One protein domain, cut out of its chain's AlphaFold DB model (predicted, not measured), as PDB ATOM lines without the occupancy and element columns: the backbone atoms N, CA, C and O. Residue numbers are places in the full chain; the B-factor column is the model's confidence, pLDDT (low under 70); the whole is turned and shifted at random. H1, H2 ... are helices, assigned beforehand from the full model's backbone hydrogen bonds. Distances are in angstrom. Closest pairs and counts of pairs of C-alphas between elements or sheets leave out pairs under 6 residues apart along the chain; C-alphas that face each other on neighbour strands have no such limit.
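This is residues 2 to 115 of the 137 residues of the protein "Unannotated protein" of freshwater metagenome (UniProt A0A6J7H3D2). Two long helices, H1 and H3, lie side by side, with H2 more loosely beside H3; a long loop, residues 53 to 92, makes one end of the rod. The printed part has 114 residues, with three named helices in the order H1, H2, H3 and no named strand: all helix. It is loose, with a radius of gyration of the C-alphas of 17.2 A and spans of 61 by 27 by 20 A.

H1, residues 3 to 21, touches H3, residues 93 to 115, the same way at a shallow tilt of 24 degrees; their closest C-alphas, of Cys 11 and Ala 101, are 5.0 A apart. H1 is apart from H2, residues 30 to 52. H2 and H3 are close but not clearly touching: their closest C-alphas, of Val 40 and Leu 96, are 7.5 A apart. They run opposite ways at 38 degrees, only just a steep tilt. In H1, H2 and H3 every O i to N i+4 pair is within hydrogen-bond range.

H1 begins at C-alpha 3 (0.071, -21.265, -20.776) and measures 25.3 A. H2 measures 32.6 A. H3 measures 33.3 A and ends at C-alpha 115 (9.146, -52.203, -30.730).

The farthest C-alphas, of Asn 74 and Arg 115, are 61.9 A apart. The printed part has no cut; the link from H2 to H3 is long. Residues 2 to 4 and 48 to 94 have pLDDT under 70.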
ATOM      1  N   THR A   2       3.339 -18.617 -18.355       67.12
ATOM      2  CA  THR A   2       2.256 -18.429 -19.333       67.12
ATOM      3  C   THR A   2       1.863 -19.783 -19.937       67.12
ATOM      4  O   THR A   2       2.726 -20.631 -20.169       67.12
ATOM      5  N   TYR A   3       0.570 -20.015 -20.179       67.38
ATOM      6  CA  TYR A   3       0.071 -21.265 -20.776       67.38
ATOM      7  C   TYR A   3       0.717 -21.556 -22.136       67.38
ATOM      8  O   TYR A   3       1.098 -22.690 -22.423       67.38
ATOM      9  N   THR A   4       0.962 -20.510 -22.918       68.62
ATOM     10  CA  THR A   4       1.690 -20.569 -24.186       68.62
ATOM     11  C   THR A   4       3.113 -21.112 -24.016       68.62
ATOM     12  O   THR A   4       3.573 -21.909 -24.833       68.62
ATOM     13  N   ALA A   5       3.813 -20.756 -22.930       75.94
ATOM     14  CA  ALA A   5       5.154 -21.278 -22.665       75.94
ATOM     15  C   ALA A   5       5.133 -22.787 -22.383       75.94
ATOM     16  O   ALA A   5       6.003 -23.508 -22.869       75.94
ATOM     17  N   LEU A   6       4.121 -23.282 -21.660       81.81
ATOM     18  CA  LEU A   6       3.939 -24.721 -21.433       81.81
ATOM     19  C   LEU A   6       3.602 -25.462 -22.732       81.81
ATOM     20  O   LEU A   6       4.129 -26.549 -22.962       81.81
ATOM     21  N   ALA A   7       2.775 -24.869 -23.594       80.38
ATOM     22  CA  ALA A   7       2.394 -25.455 -24.875       80.38
ATOM     23  C   ALA A   7       3.601 -25.598 -25.821       80.38
ATOM     24  O   ALA A   7       3.843 -26.672 -26.383       80.38
ATOM     25  N   ILE A   8       4.410 -24.538 -25.938       85.00
ATOM     26  CA  ILE A   8       5.644 -24.539 -26.737       85.00
ATOM     27  C   ILE A   8       6.646 -25.540 -26.160       85.00
ATOM     28  O   ILE A   8       7.182 -26.367 -26.901       85.00
ATOM     29  N   LEU A   9       6.870 -25.507 -24.842       89.56
ATOM     30  CA  LEU A   9       7.770 -26.443 -24.171       89.56
ATOM     31  C   LEU A   9       7.339 -27.892 -24.417       89.56
ATOM     32  O   LEU A   9       8.173 -28.723 -24.772       89.56
ATOM     33  N   GLY A  10       6.042 -28.184 -24.295       86.81
ATOM     34  CA  GLY A  10       5.472 -29.501 -24.568       86.81
ATOM     35  C   GLY A  10       5.767 -29.981 -25.987       86.81
ATOM     36  O   GLY A  10       6.242 -31.101 -26.161       86.81
ATOM     37  N   CYS A  11       5.576 -29.124 -26.994       90.38
ATOM     38  CA  CYS A  11       5.889 -29.450 -28.388       90.38
ATOM     39  C   CYS A  11       7.379 -29.731 -28.598       90.38
ATOM     40  O   CYS A  11       7.731 -30.739 -29.212       90.38
ATOM     41  N   VAL A  12       8.255 -28.874 -28.064       92.75
ATOM     42  CA  VAL A  12       9.713 -29.038 -28.178       92.75
ATOM     43  C   VAL A  12      10.157 -30.351 -27.539       92.75
ATOM     44  O   VAL A  12      10.889 -31.119 -28.164       92.75
ATOM     45  N   VAL A  13       9.675 -30.648 -26.328       94.19
ATOM     46  CA  VAL A  13       9.981 -31.897 -25.617       94.19
ATOM     47  C   VAL A  13       9.513 -33.104 -26.422       94.19
ATOM     48  O   VAL A  13      10.269 -34.054 -26.598       94.19
ATOM     49  N   VAL A  14       8.297 -33.079 -26.962       93.12
ATOM     50  CA  VAL A  14       7.752 -34.202 -27.734       93.12
ATOM     51  C   VAL A  14       8.510 -34.452 -29.032       93.12
ATOM     52  O   VAL A  14       8.800 -35.605 -29.355       93.12
ATOM     53  N   VAL A  15       8.875 -33.395 -29.758       93.19
ATOM     54  CA  VAL A  15       9.666 -33.518 -30.989       93.19
ATOM     55  C   VAL A  15      11.059 -34.052 -30.659       93.19
ATOM     56  O   VAL A  15      11.558 -34.948 -31.342       93.19
ATOM     57  N   ALA A  16      11.660 -33.572 -29.568       92.88
ATOM     58  CA  ALA A  16      12.934 -34.075 -29.070       92.88
ATOM     59  C   ALA A  16      12.862 -35.569 -28.712       92.88
ATOM     60  O   ALA A  16      13.750 -36.350 -29.068       92.88
ATOM     61  N   LEU A  17      11.781 -35.988 -28.049       91.75
ATOM     62  CA  LEU A  17      11.533 -37.384 -27.708       91.75
ATOM     63  C   LEU A  17      11.348 -38.256 -28.960       91.75
ATOM     64  O   LEU A  17      11.977 -39.312 -29.044       91.75
ATOM     65  N   ASP A  18      10.552 -37.826 -29.946       92.44
ATOM     66  CA  ASP A  18      10.335 -38.562 -31.206       92.44
ATOM     67  C   ASP A  18      11.638 -38.748 -32.004       92.44
ATOM     68  O   ASP A  18      11.928 -39.842 -32.502       92.44
ATOM     69  N   LEU A  19      12.442 -37.685 -32.119       91.88
ATOM     70  CA  LEU A  19      13.631 -37.673 -32.972       91.88
ATOM     71  C   LEU A  19      14.863 -38.289 -32.300       91.88
ATOM     72  O   LEU A  19      15.575 -39.063 -32.948       91.88
ATOM     73  N   TRP A  20      15.121 -37.978 -31.026       92.31
ATOM     74  CA  TRP A  20      16.384 -38.324 -30.360       92.31
ATOM     75  C   TRP A  20      16.265 -39.463 -29.350       92.31
ATOM     76  O   TRP A  20      17.117 -40.357 -29.369       92.31
ATOM     77  N   ALA A  21      15.225 -39.469 -28.508       89.44
ATOM     78  CA  ALA A  21      15.078 -40.470 -27.446       89.44
ATOM     79  C   ALA A  21      14.514 -41.795 -27.980       89.44
ATOM     80  O   ALA A  21      15.161 -42.840 -27.903       89.44
ATOM     81  N   PHE A  22      13.321 -41.753 -28.574       89.00
ATOM     82  CA  PHE A  22      12.624 -42.931 -29.094       89.00
ATOM     83  C   PHE A  22      12.989 -43.244 -30.548       89.00
ATOM     84  O   PHE A  22      12.819 -44.384 -31.000       89.00
ATOM     85  N   ARG A  23      13.543 -42.257 -31.268       89.62
ATOM     86  CA  ARG A  23      14.009 -42.366 -32.662       89.62
ATOM     87  C   ARG A  23      12.957 -43.008 -33.567       89.62
ATOM     88  O   ARG A  23      13.270 -43.859 -34.405       89.62
ATOM     89  N   THR A  24      11.700 -42.650 -33.353       87.06
ATOM     90  CA  THR A  24      10.542 -43.127 -34.113       87.06
ATOM     91  C   THR A  24      10.403 -42.377 -35.435       87.06
ATOM     92  O   THR A  24       9.923 -42.961 -36.412       87.06
ATOM     93  N   ARG A  25      10.930 -41.140 -35.505       90.88
ATOM     94  CA  ARG A  25      10.919 -40.274 -36.700       90.88
ATOM     95  C   ARG A  25       9.513 -40.165 -37.287       90.88
ATOM     96  O   ARG A  25       9.310 -40.289 -38.497       90.88
ATOM     97  N   LEU A  26       8.521 -40.032 -36.417       90.12
ATOM     98  CA  LEU A  26       7.127 -39.953 -36.813       90.12
ATOM     99  C   LEU A  26       6.835 -38.591 -37.443       90.12
ATOM    100  O   LEU A  26       6.234 -38.539 -38.516       90.12
ATOM    101  N   VAL A  27       7.363 -37.514 -36.850       90.81
ATOM    102  CA  VAL A  27       7.148 -36.137 -37.326       90.81
ATOM    103  C   VAL A  27       7.775 -35.870 -38.696       90.81
ATOM    104  O   VAL A  27       7.444 -34.889 -39.346       90.81
ATOM    105  N   THR A  28       8.657 -36.741 -39.197       90.75
ATOM    106  CA  THR A  28       9.229 -36.606 -40.549       90.75
ATOM    107  C   THR A  28       8.383 -37.286 -41.631       90.75
ATOM    108  O   THR A  28       8.698 -37.189 -42.816       90.75
ATOM    109  N   ARG A  29       7.333 -38.034 -41.265       91.19
ATOM    110  CA  ARG A  29       6.539 -38.826 -42.219       91.19
ATOM    111  C   ARG A  29       5.380 -38.013 -42.782       91.19
ATOM    112  O   ARG A  29       4.586 -37.459 -42.032       91.19
ATOM    113  N   LYS A  30       5.199 -38.048 -44.107       92.00
ATOM    114  CA  LYS A  30       4.068 -37.384 -44.785       92.00
ATOM    115  C   LYS A  30       2.705 -37.850 -44.261       92.00
ATOM    116  O   LYS A  30       1.835 -37.024 -44.036       92.00
ATOM    117  N   VAL A  31       2.557 -39.153 -44.006       92.50
ATOM    118  CA  VAL A  31       1.309 -39.751 -43.494       92.50
ATOM    119  C   VAL A  31       0.874 -39.118 -42.168       92.50
ATOM    120  O   VAL A  31      -0.312 -38.867 -41.981       92.50
ATOM    121  N   PHE A  32       1.826 -38.817 -41.277       92.44
ATOM    122  CA  PHE A  32       1.539 -38.152 -40.008       92.44
ATOM    123  C   PHE A  32       0.940 -36.760 -40.244       92.44
ATOM    124  O   PHE A  32      -0.118 -36.453 -39.707       92.44
ATOM    125  N   TRP A  33       1.554 -35.960 -41.119       94.00
ATOM    126  CA  TRP A  33       1.063 -34.620 -41.445       94.00
ATOM    127  C   TRP A  33      -0.280 -34.628 -42.171       94.00
ATOM    128  O   TRP A  33      -1.122 -33.789 -41.876       94.00
ATOM    129  N   THR A  34      -0.517 -35.584 -43.076       94.69
ATOM    130  CA  THR A  34      -1.819 -35.724 -43.745       94.69
ATOM    131  C   THR A  34      -2.927 -36.021 -42.736       94.69
ATOM    132  O   THR A  34      -3.962 -35.362 -42.759       94.69
ATOM    133  N   ALA A  35      -2.706 -36.965 -41.817       91.94
ATOM    134  CA  ALA A  35      -3.677 -37.277 -40.771       91.94
ATOM    135  C   ALA A  35      -3.867 -36.102 -39.799       91.94
ATOM    136  O   ALA A  35      -4.995 -35.757 -39.454       91.94
ATOM    137  N   TYR A  36      -2.775 -35.448 -39.398       91.38
ATOM    138  CA  TYR A  36      -2.827 -34.308 -38.488       91.38
ATOM    139  C   TYR A  36      -3.557 -33.106 -39.104       91.38
ATOM    140  O   TYR A  36      -4.349 -32.464 -38.424       91.38
ATOM    141  N   ALA A  37      -3.392 -32.849 -40.406       91.31
ATOM    142  CA  ALA A  37      -4.139 -31.805 -41.110       91.31
ATOM    143  C   ALA A  37      -5.656 -32.053 -41.088       91.31
ATOM    144  O   ALA A  37      -6.426 -31.115 -40.896       91.31
ATOM    145  N   ILE A  38      -6.088 -33.313 -41.225       92.38
ATOM    146  CA  ILE A  38      -7.504 -33.692 -41.096       92.38
ATOM    147  C   ILE A  38      -7.999 -33.417 -39.671       92.38
ATOM    148  O   ILE A  38      -9.068 -32.835 -39.498       92.38
ATOM    149  N   ILE A  39      -7.214 -33.788 -38.652       90.44
ATOM    150  CA  ILE A  39      -7.542 -33.520 -37.244       90.44
ATOM    151  C   ILE A  39      -7.715 -32.017 -37.015       90.44
ATOM    152  O   ILE A  39      -8.755 -31.606 -36.511       90.44
ATOM    153  N   VAL A  40      -6.746 -31.198 -37.436       88.00
ATOM    154  CA  VAL A  40      -6.802 -29.735 -37.281       88.00
ATOM    155  C   VAL A  40      -8.010 -29.150 -38.016       88.00
ATOM    156  O   VAL A  40      -8.706 -28.308 -37.457       88.00
ATOM    157  N   PHE A  41      -8.320 -29.619 -39.228       86.69
ATOM    158  CA  PHE A  41      -9.506 -29.175 -39.965       86.69
ATOM    159  C   PHE A  41     -10.797 -29.408 -39.166       86.69
ATOM    160  O   PHE A  41     -11.588 -28.481 -38.990       86.69
ATOM    161  N   PHE A  42     -10.993 -30.614 -38.627       87.12
ATOM    162  CA  PHE A  42     -12.176 -30.918 -37.818       87.12
ATOM    163  C   PHE A  42     -12.163 -30.235 -36.448       87.12
ATOM    164  O   PHE A  42     -13.231 -29.871 -35.956       87.12
ATOM    165  N   GLN A  43     -10.991 -30.016 -35.845       82.56
ATOM    166  CA  GLN A  43     -10.855 -29.231 -34.616       82.56
ATOM    167  C   GLN A  43     -11.331 -27.796 -34.838       82.56
ATOM    168  O   GLN A  43     -12.171 -27.313 -34.086       82.56
ATOM    169  N   LEU A  44     -10.861 -27.138 -35.899       80.44
ATOM    170  CA  LEU A  44     -11.269 -25.774 -36.228       80.44
ATOM    171  C   LEU A  44     -12.746 -25.698 -36.617       80.44
ATOM    172  O   LEU A  44     -13.438 -24.785 -36.177       80.44
ATOM    173  N   LEU A  45     -13.251 -26.666 -37.388       81.56
ATOM    174  CA  LEU A  45     -14.669 -26.727 -37.748       81.56
ATOM    175  C   LEU A  45     -15.552 -26.866 -36.501       81.56
ATOM    176  O   LEU A  45     -16.510 -26.117 -36.331       81.56
ATOM    177  N   THR A  46     -15.213 -27.799 -35.614       75.50
ATOM    178  CA  THR A  46     -15.989 -28.074 -34.398       75.50
ATOM    179  C   THR A  46     -15.917 -26.900 -33.432       75.50
ATOM    180  O   THR A  46     -16.952 -26.443 -32.952       75.50
ATOM    181  N   ASN A  47     -14.722 -26.352 -33.203       74.50
ATOM    182  CA  ASN A  47     -14.536 -25.181 -32.350       74.50
ATOM    183  C   ASN A  47     -15.276 -23.968 -32.921       74.50
ATOM    184  O   ASN A  47     -16.011 -23.312 -32.193       74.50
ATOM    185  N   GLY A  48     -15.184 -23.721 -34.231       67.75
ATOM    186  CA  GLY A  48     -15.904 -22.637 -34.897       67.75
ATOM    187  C   GLY A  48     -17.425 -22.761 -34.768       67.75
ATOM    188  O   GLY A  48     -18.093 -21.778 -34.448       67.75
ATOM    189  N   VAL A  49     -17.980 -23.967 -34.937       68.38
ATOM    190  CA  VAL A  49     -19.420 -24.219 -34.752       68.38
ATOM    191  C   VAL A  49     -19.830 -24.036 -33.287       68.38
ATOM    192  O   VAL A  49     -20.800 -23.334 -33.004       68.38
ATOM    193  N   LEU A  50     -19.090 -24.610 -32.337       63.34
ATOM    194  CA  LEU A  50     -19.417 -24.540 -30.908       63.34
ATOM    195  C   LEU A  50     -19.264 -23.127 -30.329       63.34
ATOM    196  O   LEU A  50     -20.095 -22.697 -29.522       63.34
ATOM    197  N   THR A  51     -18.244 -22.378 -30.756       59.75
ATOM    198  CA  THR A  51     -18.074 -20.965 -30.395       59.75
ATOM    199  C   THR A  51     -19.146 -20.097 -31.053       59.75
ATOM    200  O   THR A  51     -19.699 -19.216 -30.393       59.75
ATOM    201  N   GLY A  52     -19.524 -20.388 -32.305       54.34
ATOM    202  CA  GLY A  52     -20.636 -19.727 -32.998       54.34
ATOM    203  C   GLY A  52     -21.979 -19.885 -32.276       54.34
ATOM    204  O   GLY A  52     -22.784 -18.957 -32.253       54.34
ATOM    205  N   LEU A  53     -22.183 -21.017 -31.596       60.06
ATOM    206  CA  LEU A  53     -23.369 -21.286 -30.776       60.06
ATOM    207  C   LEU A  53     -23.306 -20.680 -29.360       60.06
ATOM    208  O   LEU A  53     -24.260 -20.825 -28.599       60.06
ATOM    209  N   ARG A  54     -22.221 -19.982 -28.984       53.56
ATOM    210  CA  ARG A  54     -22.001 -19.379 -27.646       53.56
ATOM    211  C   ARG A  54     -22.076 -20.367 -26.468       53.56
ATOM    212  O   ARG A  54     -22.235 -19.934 -25.328       53.56
ATOM    213  N   ILE A  55     -21.937 -21.669 -26.727       55.28
ATOM    214  CA  ILE A  55     -21.992 -22.732 -25.707       55.28
ATOM    215  C   ILE A  55     -20.659 -22.831 -24.946       55.28
ATOM    216  O   ILE A  55     -20.651 -23.151 -23.761       55.28
ATOM    217  N   VAL A  56     -19.537 -22.498 -25.594       48.22
ATOM    218  CA  VAL A  56     -18.197 -22.513 -24.987       48.22
ATOM    219  C   VAL A  56     -17.628 -21.097 -24.969       48.22
ATOM    220  O   VAL A  56     -17.315 -20.531 -26.017       48.22
ATOM    221  N   ARG A  57     -17.502 -20.517 -23.771       55.28
ATOM    222  CA  ARG A  57     -16.748 -19.279 -23.529       55.28
ATOM    223  C   ARG A  57     -15.405 -19.646 -22.916       55.28
ATOM    224  O   ARG A  57     -15.365 -20.337 -21.903       55.28
ATOM    225  N   TYR A  58     -14.324 -19.183 -23.530       51.81
ATOM    226  CA  TYR A  58     -12.990 -19.269 -22.947       51.81
ATOM    227  C   TYR A  58     -12.808 -18.106 -21.967       51.81
ATOM    228  O   TYR A  58     -13.231 -16.997 -22.280       51.81
ATOM    229  N   ASN A  59     -12.236 -18.374 -20.791       44.00
ATOM    230  CA  ASN A  59     -11.947 -17.356 -19.783       44.00
ATOM    231  C   ASN A  59     -10.693 -16.556 -20.175       44.00
ATOM    232  O   ASN A  59      -9.719 -17.123 -20.675       44.00
ATOM    233  N   ASP A  60     -10.732 -15.259 -19.918       47.69
ATOM    234  CA  ASP A  60      -9.794 -14.258 -20.424       47.69
ATOM    235  C   ASP A  60      -8.429 -14.280 -19.719       47.69
ATOM    236  O   ASP A  60      -7.427 -13.829 -20.265       47.69
ATOM    237  N   ASP A  61      -8.367 -14.884 -18.532       46.09
ATOM    238  CA  ASP A  61      -7.179 -14.876 -17.670       46.09
ATOM    239  C   ASP A  61      -6.126 -15.949 -18.030       46.09
ATOM    240  O   ASP A  61      -5.061 -16.015 -17.411       46.09
ATOM    241  N   ALA A  62      -6.408 -16.825 -19.001       46.75
ATOM    242  CA  ALA A  62      -5.574 -17.995 -19.310       46.75
ATOM    243  C   ALA A  62      -4.783 -17.902 -20.632       46.75
ATOM    244  O   ALA A  62      -3.983 -18.797 -20.915       46.75
ATOM    245  N   ILE A  63      -4.981 -16.860 -21.450       46.53
ATOM    246  CA  ILE A  63      -4.507 -16.803 -22.848       46.53
ATOM    247  C   ILE A  63      -3.796 -15.464 -23.129       46.53
ATOM    248  O   ILE A  63      -4.134 -14.434 -22.554       46.53
ATOM    249  N   ILE A  64      -2.799 -15.460 -24.023       41.25
ATOM    250  CA  ILE A  64      -2.275 -14.220 -24.616       41.25
ATOM    251  C   ILE A  64      -3.319 -13.690 -25.607       41.25
ATOM    252  O   ILE A  64      -3.469 -14.240 -26.694       41.25
ATOM    253  N   GLY A  65      -4.025 -12.631 -25.219       42.44
ATOM    254  CA  GLY A  65      -5.032 -11.952 -26.034       42.44
ATOM    255  C   GLY A  65      -6.052 -11.292 -25.120       42.44
ATOM    256  O   GLY A  65      -6.724 -11.972 -24.350       42.44
ATOM    257  N   SER A  66      -6.114  -9.966 -25.135       45.47
ATOM    258  CA  SER A  66      -6.996  -9.230 -24.236       45.47
ATOM    259  C   SER A  66      -8.453  -9.499 -24.602       45.47
ATOM    260  O   SER A  66      -8.855  -9.336 -25.751       45.47
ATOM    261  N   SER A  67      -9.302  -9.789 -23.626       46.97
ATOM    262  CA  SER A  67     -10.749  -9.645 -23.784       46.97
ATOM    263  C   SER A  67     -11.195  -8.196 -23.739       46.97
ATOM    264  O   SER A  67     -12.246  -7.860 -23.191       46.97
ATOM    265  N   THR A  68     -10.403  -7.310 -24.346       45.00
ATOM    266  CA  THR A  68     -10.870  -5.963 -24.607       45.00
ATOM    267  C   THR A  68     -12.132  -6.122 -25.451       45.00
ATOM    268  O   THR A  68     -12.051  -6.677 -26.552       45.00
ATOM    269  N   PRO A  69     -13.309  -5.701 -24.955       43.34
ATOM    270  CA  PRO A  69     -14.528  -5.755 -25.735       43.34
ATOM    271  C   PRO A  69     -14.255  -4.935 -26.992       43.34
ATOM    272  O   PRO A  69     -14.072  -3.719 -26.913       43.34
ATOM    273  N   GLY A  70     -14.145  -5.596 -28.144       43.72
ATOM    274  CA  GLY A  70     -13.963  -4.898 -29.405       43.72
ATOM    275  C   GLY A  70     -15.125  -3.927 -29.572       43.72
ATOM    276  O   GLY A  70     -16.272  -4.344 -29.706       43.72
ATOM    277  N   THR A  71     -14.833  -2.631 -29.515       38.38
ATOM    278  CA  THR A  71     -15.790  -1.567 -29.807       38.38
ATOM    279  C   THR A  71     -15.976  -1.555 -31.321       38.38
ATOM    280  O   THR A  71     -15.244  -0.876 -32.036       38.38
ATOM    281  N   PHE A  72     -16.907  -2.353 -31.847       43.50
ATOM    282  CA  PHE A  72     -17.405  -2.133 -33.207       43.50
ATOM    283  C   PHE A  72     -18.565  -1.135 -33.109       43.50
ATOM    284  O   PHE A  72     -19.725  -1.512 -32.955       43.50
ATOM    285  N   GLY A  73     -18.232   0.161 -33.073       51.16
ATOM    286  CA  GLY A  73     -19.161   1.213 -32.629       51.16
ATOM    287  C   GLY A  73     -19.485   1.118 -31.127       51.16
ATOM    288  O   GLY A  73     -18.808   0.406 -30.400       51.16
ATOM    289  N   ASN A  74     -20.532   1.794 -30.638       38.44
ATOM    290  CA  ASN A  74     -20.873   1.918 -29.199       38.44
ATOM    291  C   ASN A  74     -21.330   0.617 -28.484       38.44
ATOM    292  O   ASN A  74     -21.931   0.679 -27.411       38.44
ATOM    293  N   ALA A  75     -21.102  -0.563 -29.060       48.59
ATOM    294  CA  ALA A  75     -21.533  -1.836 -28.494       48.59
ATOM    295  C   ALA A  75     -20.430  -2.456 -27.624       48.59
ATOM    296  O   ALA A  75     -19.484  -3.067 -28.118       48.59
ATOM    297  N   VAL A  76     -20.587  -2.343 -26.307       49.97
ATOM    298  CA  VAL A  76     -19.853  -3.169 -25.342       49.97
ATOM    299  C   VAL A  76     -20.448  -4.583 -25.447       49.97
ATOM    300  O   VAL A  76     -21.663  -4.719 -25.301       49.97
ATOM    301  N   ASN A  77     -19.628  -5.612 -25.715       50.91
ATOM    302  CA  ASN A  77     -19.982  -7.031 -25.985       50.91
ATOM    303  C   ASN A  77     -20.146  -7.453 -27.468       50.91
ATOM    304  O   ASN A  77     -21.081  -8.183 -27.814       50.91
ATOM    305  N   ALA A  78     -19.234  -7.054 -28.358       49.94
ATOM    306  CA  ALA A  78     -19.152  -7.647 -29.697       49.94
ATOM    307  C   ALA A  78     -18.554  -9.080 -29.667       49.94
ATOM    308  O   ALA A  78     -17.747  -9.383 -28.783       49.94
ATOM    309  N   PRO A  79     -18.918  -9.977 -30.612       52.81
ATOM    310  CA  PRO A  79     -18.261 -11.275 -30.772       52.81
ATOM    311  C   PRO A  79     -16.751 -11.102 -31.013       52.81
ATOM    312  O   PRO A  79     -16.370 -10.200 -31.762       52.81
ATOM    313  N   PRO A  80     -15.890 -11.954 -30.428       53.00
ATOM    314  CA  PRO A  80     -14.449 -11.861 -30.635       53.00
ATOM    315  C   PRO A  80     -14.077 -12.064 -32.120       53.00
ATOM    316  O   PRO A  80     -14.799 -12.751 -32.849       53.00
ATOM    317  N   PRO A  81     -12.974 -11.461 -32.598       55.50
ATOM    318  CA  PRO A  81     -12.572 -11.519 -34.002       55.50
ATOM    319  C   PRO A  81     -12.212 -12.942 -34.476       55.50
ATOM    320  O   PRO A  81     -11.643 -13.742 -33.736       55.50
ATOM    321  N   PHE A  82     -12.522 -13.242 -35.747       48.62
ATOM    322  CA  PHE A  82     -12.242 -14.527 -36.417       48.62
ATOM    323  C   PHE A  82     -10.736 -14.844 -36.528       48.62
ATOM    324  O   PHE A  82     -10.341 -16.009 -36.497       48.62
ATOM    325  N   PHE A  83      -9.907 -13.810 -36.671       44.56
ATOM    326  CA  PHE A  83      -8.447 -13.867 -36.734       44.56
ATOM    327  C   PHE A  83      -7.884 -12.657 -35.984       44.56
ATOM    328  O   PHE A  83      -8.319 -11.532 -36.237       44.56
ATOM    329  N   GLY A  84      -6.928 -12.883 -35.080       47.50
ATOM    330  CA  GLY A  84      -6.305 -11.836 -34.260       47.50
ATOM    331  C   GLY A  84      -6.281 -12.177 -32.767       47.50
ATOM    332  O   GLY A  84      -7.066 -13.000 -32.302       47.50
ATOM    333  N   ASP A  85      -5.351 -11.557 -32.034       49.47
ATOM    334  CA  ASP A  85      -5.205 -11.652 -30.569       49.47
ATOM    335  C   ASP A  85      -4.936 -13.077 -30.022       49.47
ATOM    336  O   ASP A  85      -5.522 -13.513 -29.040       49.47
ATOM    337  N   GLY A  86      -4.073 -13.845 -30.706       48.88
ATOM    338  CA  GLY A  86      -3.701 -15.215 -30.302       48.88
ATOM    339  C   GLY A  86      -4.662 -16.317 -30.774       48.88
ATOM    340  O   GLY A  86      -4.446 -17.495 -30.485       48.88
ATOM    341  N   ARG A  87      -5.702 -15.958 -31.538       53.28
ATOM    342  CA  ARG A  87      -6.721 -16.886 -32.049       53.28
ATOM    343  C   ARG A  87      -6.561 -17.163 -33.541       53.28
ATOM    344  O   ARG A  87      -6.346 -16.249 -34.341       53.28
ATOM    345  N   ILE A  88      -6.751 -18.424 -33.916       53.34
ATOM    346  CA  ILE A  88      -6.924 -18.866 -35.305       53.34
ATOM    347  C   ILE A  88      -8.323 -19.470 -35.393       53.34
ATOM    348  O   ILE A  88      -8.579 -20.504 -34.781       53.34
ATOM    349  N   ALA A  89      -9.237 -18.816 -36.121       49.91
ATOM    350  CA  ALA A  89     -10.631 -19.249 -36.261       49.91
ATOM    351  C   ALA A  89     -11.301 -19.559 -34.904       49.91
ATOM    352  O   ALA A  89     -11.764 -20.672 -34.669       49.91
ATOM    353  N   TYR A  90     -11.327 -18.567 -34.005       48.38
ATOM    354  CA  TYR A  90     -11.877 -18.629 -32.635       48.38
ATOM    355  C   TYR A  90     -11.148 -19.514 -31.613       48.38
ATOM    356  O   TYR A  90     -11.238 -19.224 -30.416       48.38
ATOM    357  N   ALA A  91     -10.404 -20.533 -32.045       52.41
ATOM    358  CA  ALA A  91      -9.671 -21.424 -31.153       52.41
ATOM    359  C   ALA A  91      -8.391 -20.754 -30.604       52.41
ATOM    360  O   ALA A  91      -7.686 -20.082 -31.369       52.41
ATOM    361  N   PRO A  92      -8.065 -20.940 -29.309       61.84
ATOM    362  CA  PRO A  92      -6.750 -20.596 -28.771       61.84
ATOM    363  C   PRO A  92      -5.667 -21.390 -29.504       61.84
ATOM    364  O   PRO A  92      -5.810 -22.600 -29.708       61.84
ATOM    365  N   ILE A  93      -4.573 -20.738 -29.898       67.25
ATOM    366  CA  ILE A  93      -3.461 -21.424 -30.570       67.25
ATOM    367  C   ILE A  93      -2.831 -22.507 -29.674       67.25
ATOM    368  O   ILE A  93      -2.306 -23.509 -30.162       67.25
ATOM    369  N   GLU A  94      -2.942 -22.348 -28.356       69.44
ATOM    370  CA  GLU A  94      -2.504 -23.297 -27.338       69.44
ATOM    371  C   GLU A  94      -3.171 -24.670 -27.474       69.44
ATOM    372  O   GLU A  94      -2.483 -25.680 -27.319       69.44
ATOM    373  N   ASP A  95      -4.462 -24.738 -27.822       75.00
ATOM    374  CA  ASP A  95      -5.191 -26.010 -27.971       75.00
ATOM    375  C   ASP A  95      -4.601 -26.858 -29.109       75.00
ATOM    376  O   ASP A  95      -4.526 -28.087 -29.015       75.00
ATOM    377  N   LEU A  96      -4.104 -26.205 -30.165       81.62
ATOM    378  CA  LEU A  96      -3.423 -26.877 -31.271       81.62
ATOM    379  C   LEU A  96      -2.068 -27.433 -30.827       81.62
ATOM    380  O   LEU A  96      -1.751 -28.584 -31.122       81.62
ATOM    381  N   PHE A  97      -1.287 -26.650 -30.080       84.06
ATOM    382  CA  PHE A  97       0.013 -27.081 -29.563       84.06
ATOM    383  C   PHE A  97      -0.114 -28.214 -28.535       84.06
ATOM    384  O   PHE A  97       0.613 -29.205 -28.614       84.06
ATOM    385  N   PHE A  98      -1.067 -28.130 -27.605       84.19
ATOM    386  CA  PHE A  98      -1.322 -29.216 -26.657       84.19
ATOM    387  C   PHE A  98      -1.864 -30.463 -27.356       84.19
ATOM    388  O   PHE A  98      -1.389 -31.567 -27.083       84.19
ATOM    389  N   GLY A  99      -2.787 -30.300 -28.308       87.38
ATOM    390  CA  GLY A  99      -3.276 -31.399 -29.138       87.38
ATOM    391  C   GLY A  99      -2.152 -32.068 -29.931       87.38
ATOM    392  O   GLY A  99      -2.058 -33.295 -29.954       87.38
ATOM    393  N   PHE A 100      -1.252 -31.278 -30.523       91.38
ATOM    394  CA  PHE A 100      -0.058 -31.774 -31.209       91.38
ATOM    395  C   PHE A 100       0.832 -32.596 -30.276       91.38
ATOM    396  O   PHE A 100       1.201 -33.727 -30.610       91.38
ATOM    397  N   ALA A 101       1.173 -32.034 -29.113       91.94
ATOM    398  CA  ALA A 101       2.047 -32.679 -28.144       91.94
ATOM    399  C   ALA A 101       1.447 -34.006 -27.663       91.94
ATOM    400  O   ALA A 101       2.127 -35.030 -27.683       91.94
ATOM    401  N   LEU A 102       0.159 -34.016 -27.312       92.44
ATOM    402  CA  LEU A 102      -0.531 -35.207 -26.821       92.44
ATOM    403  C   LEU A 102      -0.582 -36.302 -27.891       92.44
ATOM    404  O   LEU A 102      -0.113 -37.410 -27.644       92.44
ATOM    405  N   VAL A 103      -1.076 -35.990 -29.094       94.06
ATOM    406  CA  VAL A 103      -1.187 -36.970 -30.190       94.06
ATOM    407  C   VAL A 103       0.180 -37.551 -30.543       94.06
ATOM    408  O   VAL A 103       0.331 -38.768 -30.665       94.06
ATOM    409  N   THR A 104       1.196 -36.698 -30.674       93.56
ATOM    410  CA  THR A 104       2.545 -37.148 -31.029       93.56
ATOM    411  C   THR A 104       3.139 -38.013 -29.921       93.56
ATOM    412  O   THR A 104       3.649 -39.091 -30.220       93.56
ATOM    413  N   LEU A 105       3.027 -37.609 -28.650       94.25
ATOM    414  CA  LEU A 105       3.525 -38.403 -27.524       94.25
ATOM    415  C   LEU A 105       2.860 -39.779 -27.473       94.25
ATOM    416  O   LEU A 105       3.554 -40.787 -27.350       94.25
ATOM    417  N   THR A 106       1.534 -39.837 -27.614       94.81
ATOM    418  CA  THR A 106       0.778 -41.095 -27.623       94.81
ATOM    419  C   THR A 106       1.273 -42.034 -28.721       94.81
ATOM    420  O   THR A 106       1.528 -43.210 -28.455       94.81
ATOM    421  N   LEU A 107       1.466 -41.533 -29.943       93.44
ATOM    422  CA  LEU A 107       1.938 -42.351 -31.063       93.44
ATOM    423  C   LEU A 107       3.396 -42.793 -30.890       93.44
ATOM    424  O   LEU A 107       3.723 -43.947 -31.165       93.44
ATOM    425  N   VAL A 108       4.268 -41.906 -30.407       92.50
ATOM    426  CA  VAL A 108       5.674 -42.223 -30.112       92.50
ATOM    427  C   VAL A 108       5.767 -43.339 -29.076       92.50
ATOM    428  O   VAL A 108       6.484 -44.321 -29.289       92.50
ATOM    429  N   LEU A 109       5.003 -43.226 -27.986       92.31
ATOM    430  CA  LEU A 109       4.938 -44.248 -26.947       92.31
ATOM    431  C   LEU A 109       4.409 -45.564 -27.508       92.31
ATOM    432  O   LEU A 109       5.040 -46.594 -27.296       92.31
ATOM    433  N   TRP A 110       3.322 -45.550 -28.286       91.69
ATOM    434  CA  TRP A 110       2.795 -46.771 -28.901       91.69
ATOM    435  C   TRP A 110       3.851 -47.454 -29.768       91.69
ATOM    436  O   TRP A 110       4.151 -48.631 -29.566       91.69
ATOM    437  N   ILE A 111       4.482 -46.728 -30.692       90.25
ATOM    438  CA  ILE A 111       5.502 -47.304 -31.577       90.25
ATOM    439  C   ILE A 111       6.662 -47.872 -30.752       90.25
ATOM    440  O   ILE A 111       7.160 -48.959 -31.051       90.25
ATOM    441  N   TRP A 112       7.092 -47.179 -29.700       90.00
ATOM    442  CA  TRP A 112       8.164 -47.663 -28.836       90.00
ATOM    443  C   TRP A 112       7.777 -48.910 -28.027       90.00
ATOM    444  O   TRP A 112       8.550 -49.871 -28.012       90.00
ATOM    445  N   LEU A 113       6.590 -48.945 -27.410       87.94
ATOM    446  CA  LEU A 113       6.073 -50.129 -26.708       87.94
ATOM    447  C   LEU A 113       5.925 -51.315 -27.678       87.94
ATOM    448  O   LEU A 113       6.315 -52.438 -27.354       87.94
ATOM    449  N   GLY A 114       5.446 -51.056 -28.897       85.62
ATOM    450  CA  GLY A 114       5.355 -52.045 -29.972       85.62
ATOM    451  C   GLY A 114       6.723 -52.616 -30.354       85.62
ATOM    452  O   GLY A 114       6.887 -53.832 -30.427       85.62
ATOM    453  N   ARG A 115       7.753 -51.766 -30.490       85.00
ATOM    454  CA  ARG A 115       9.146 -52.203 -30.730       85.00
ATOM    455  C   ARG A 115       9.715 -53.042 -29.584       85.00
ATOM    456  O   ARG A 115      10.554 -53.906 -29.833       85.00
TER     457      ARG A 115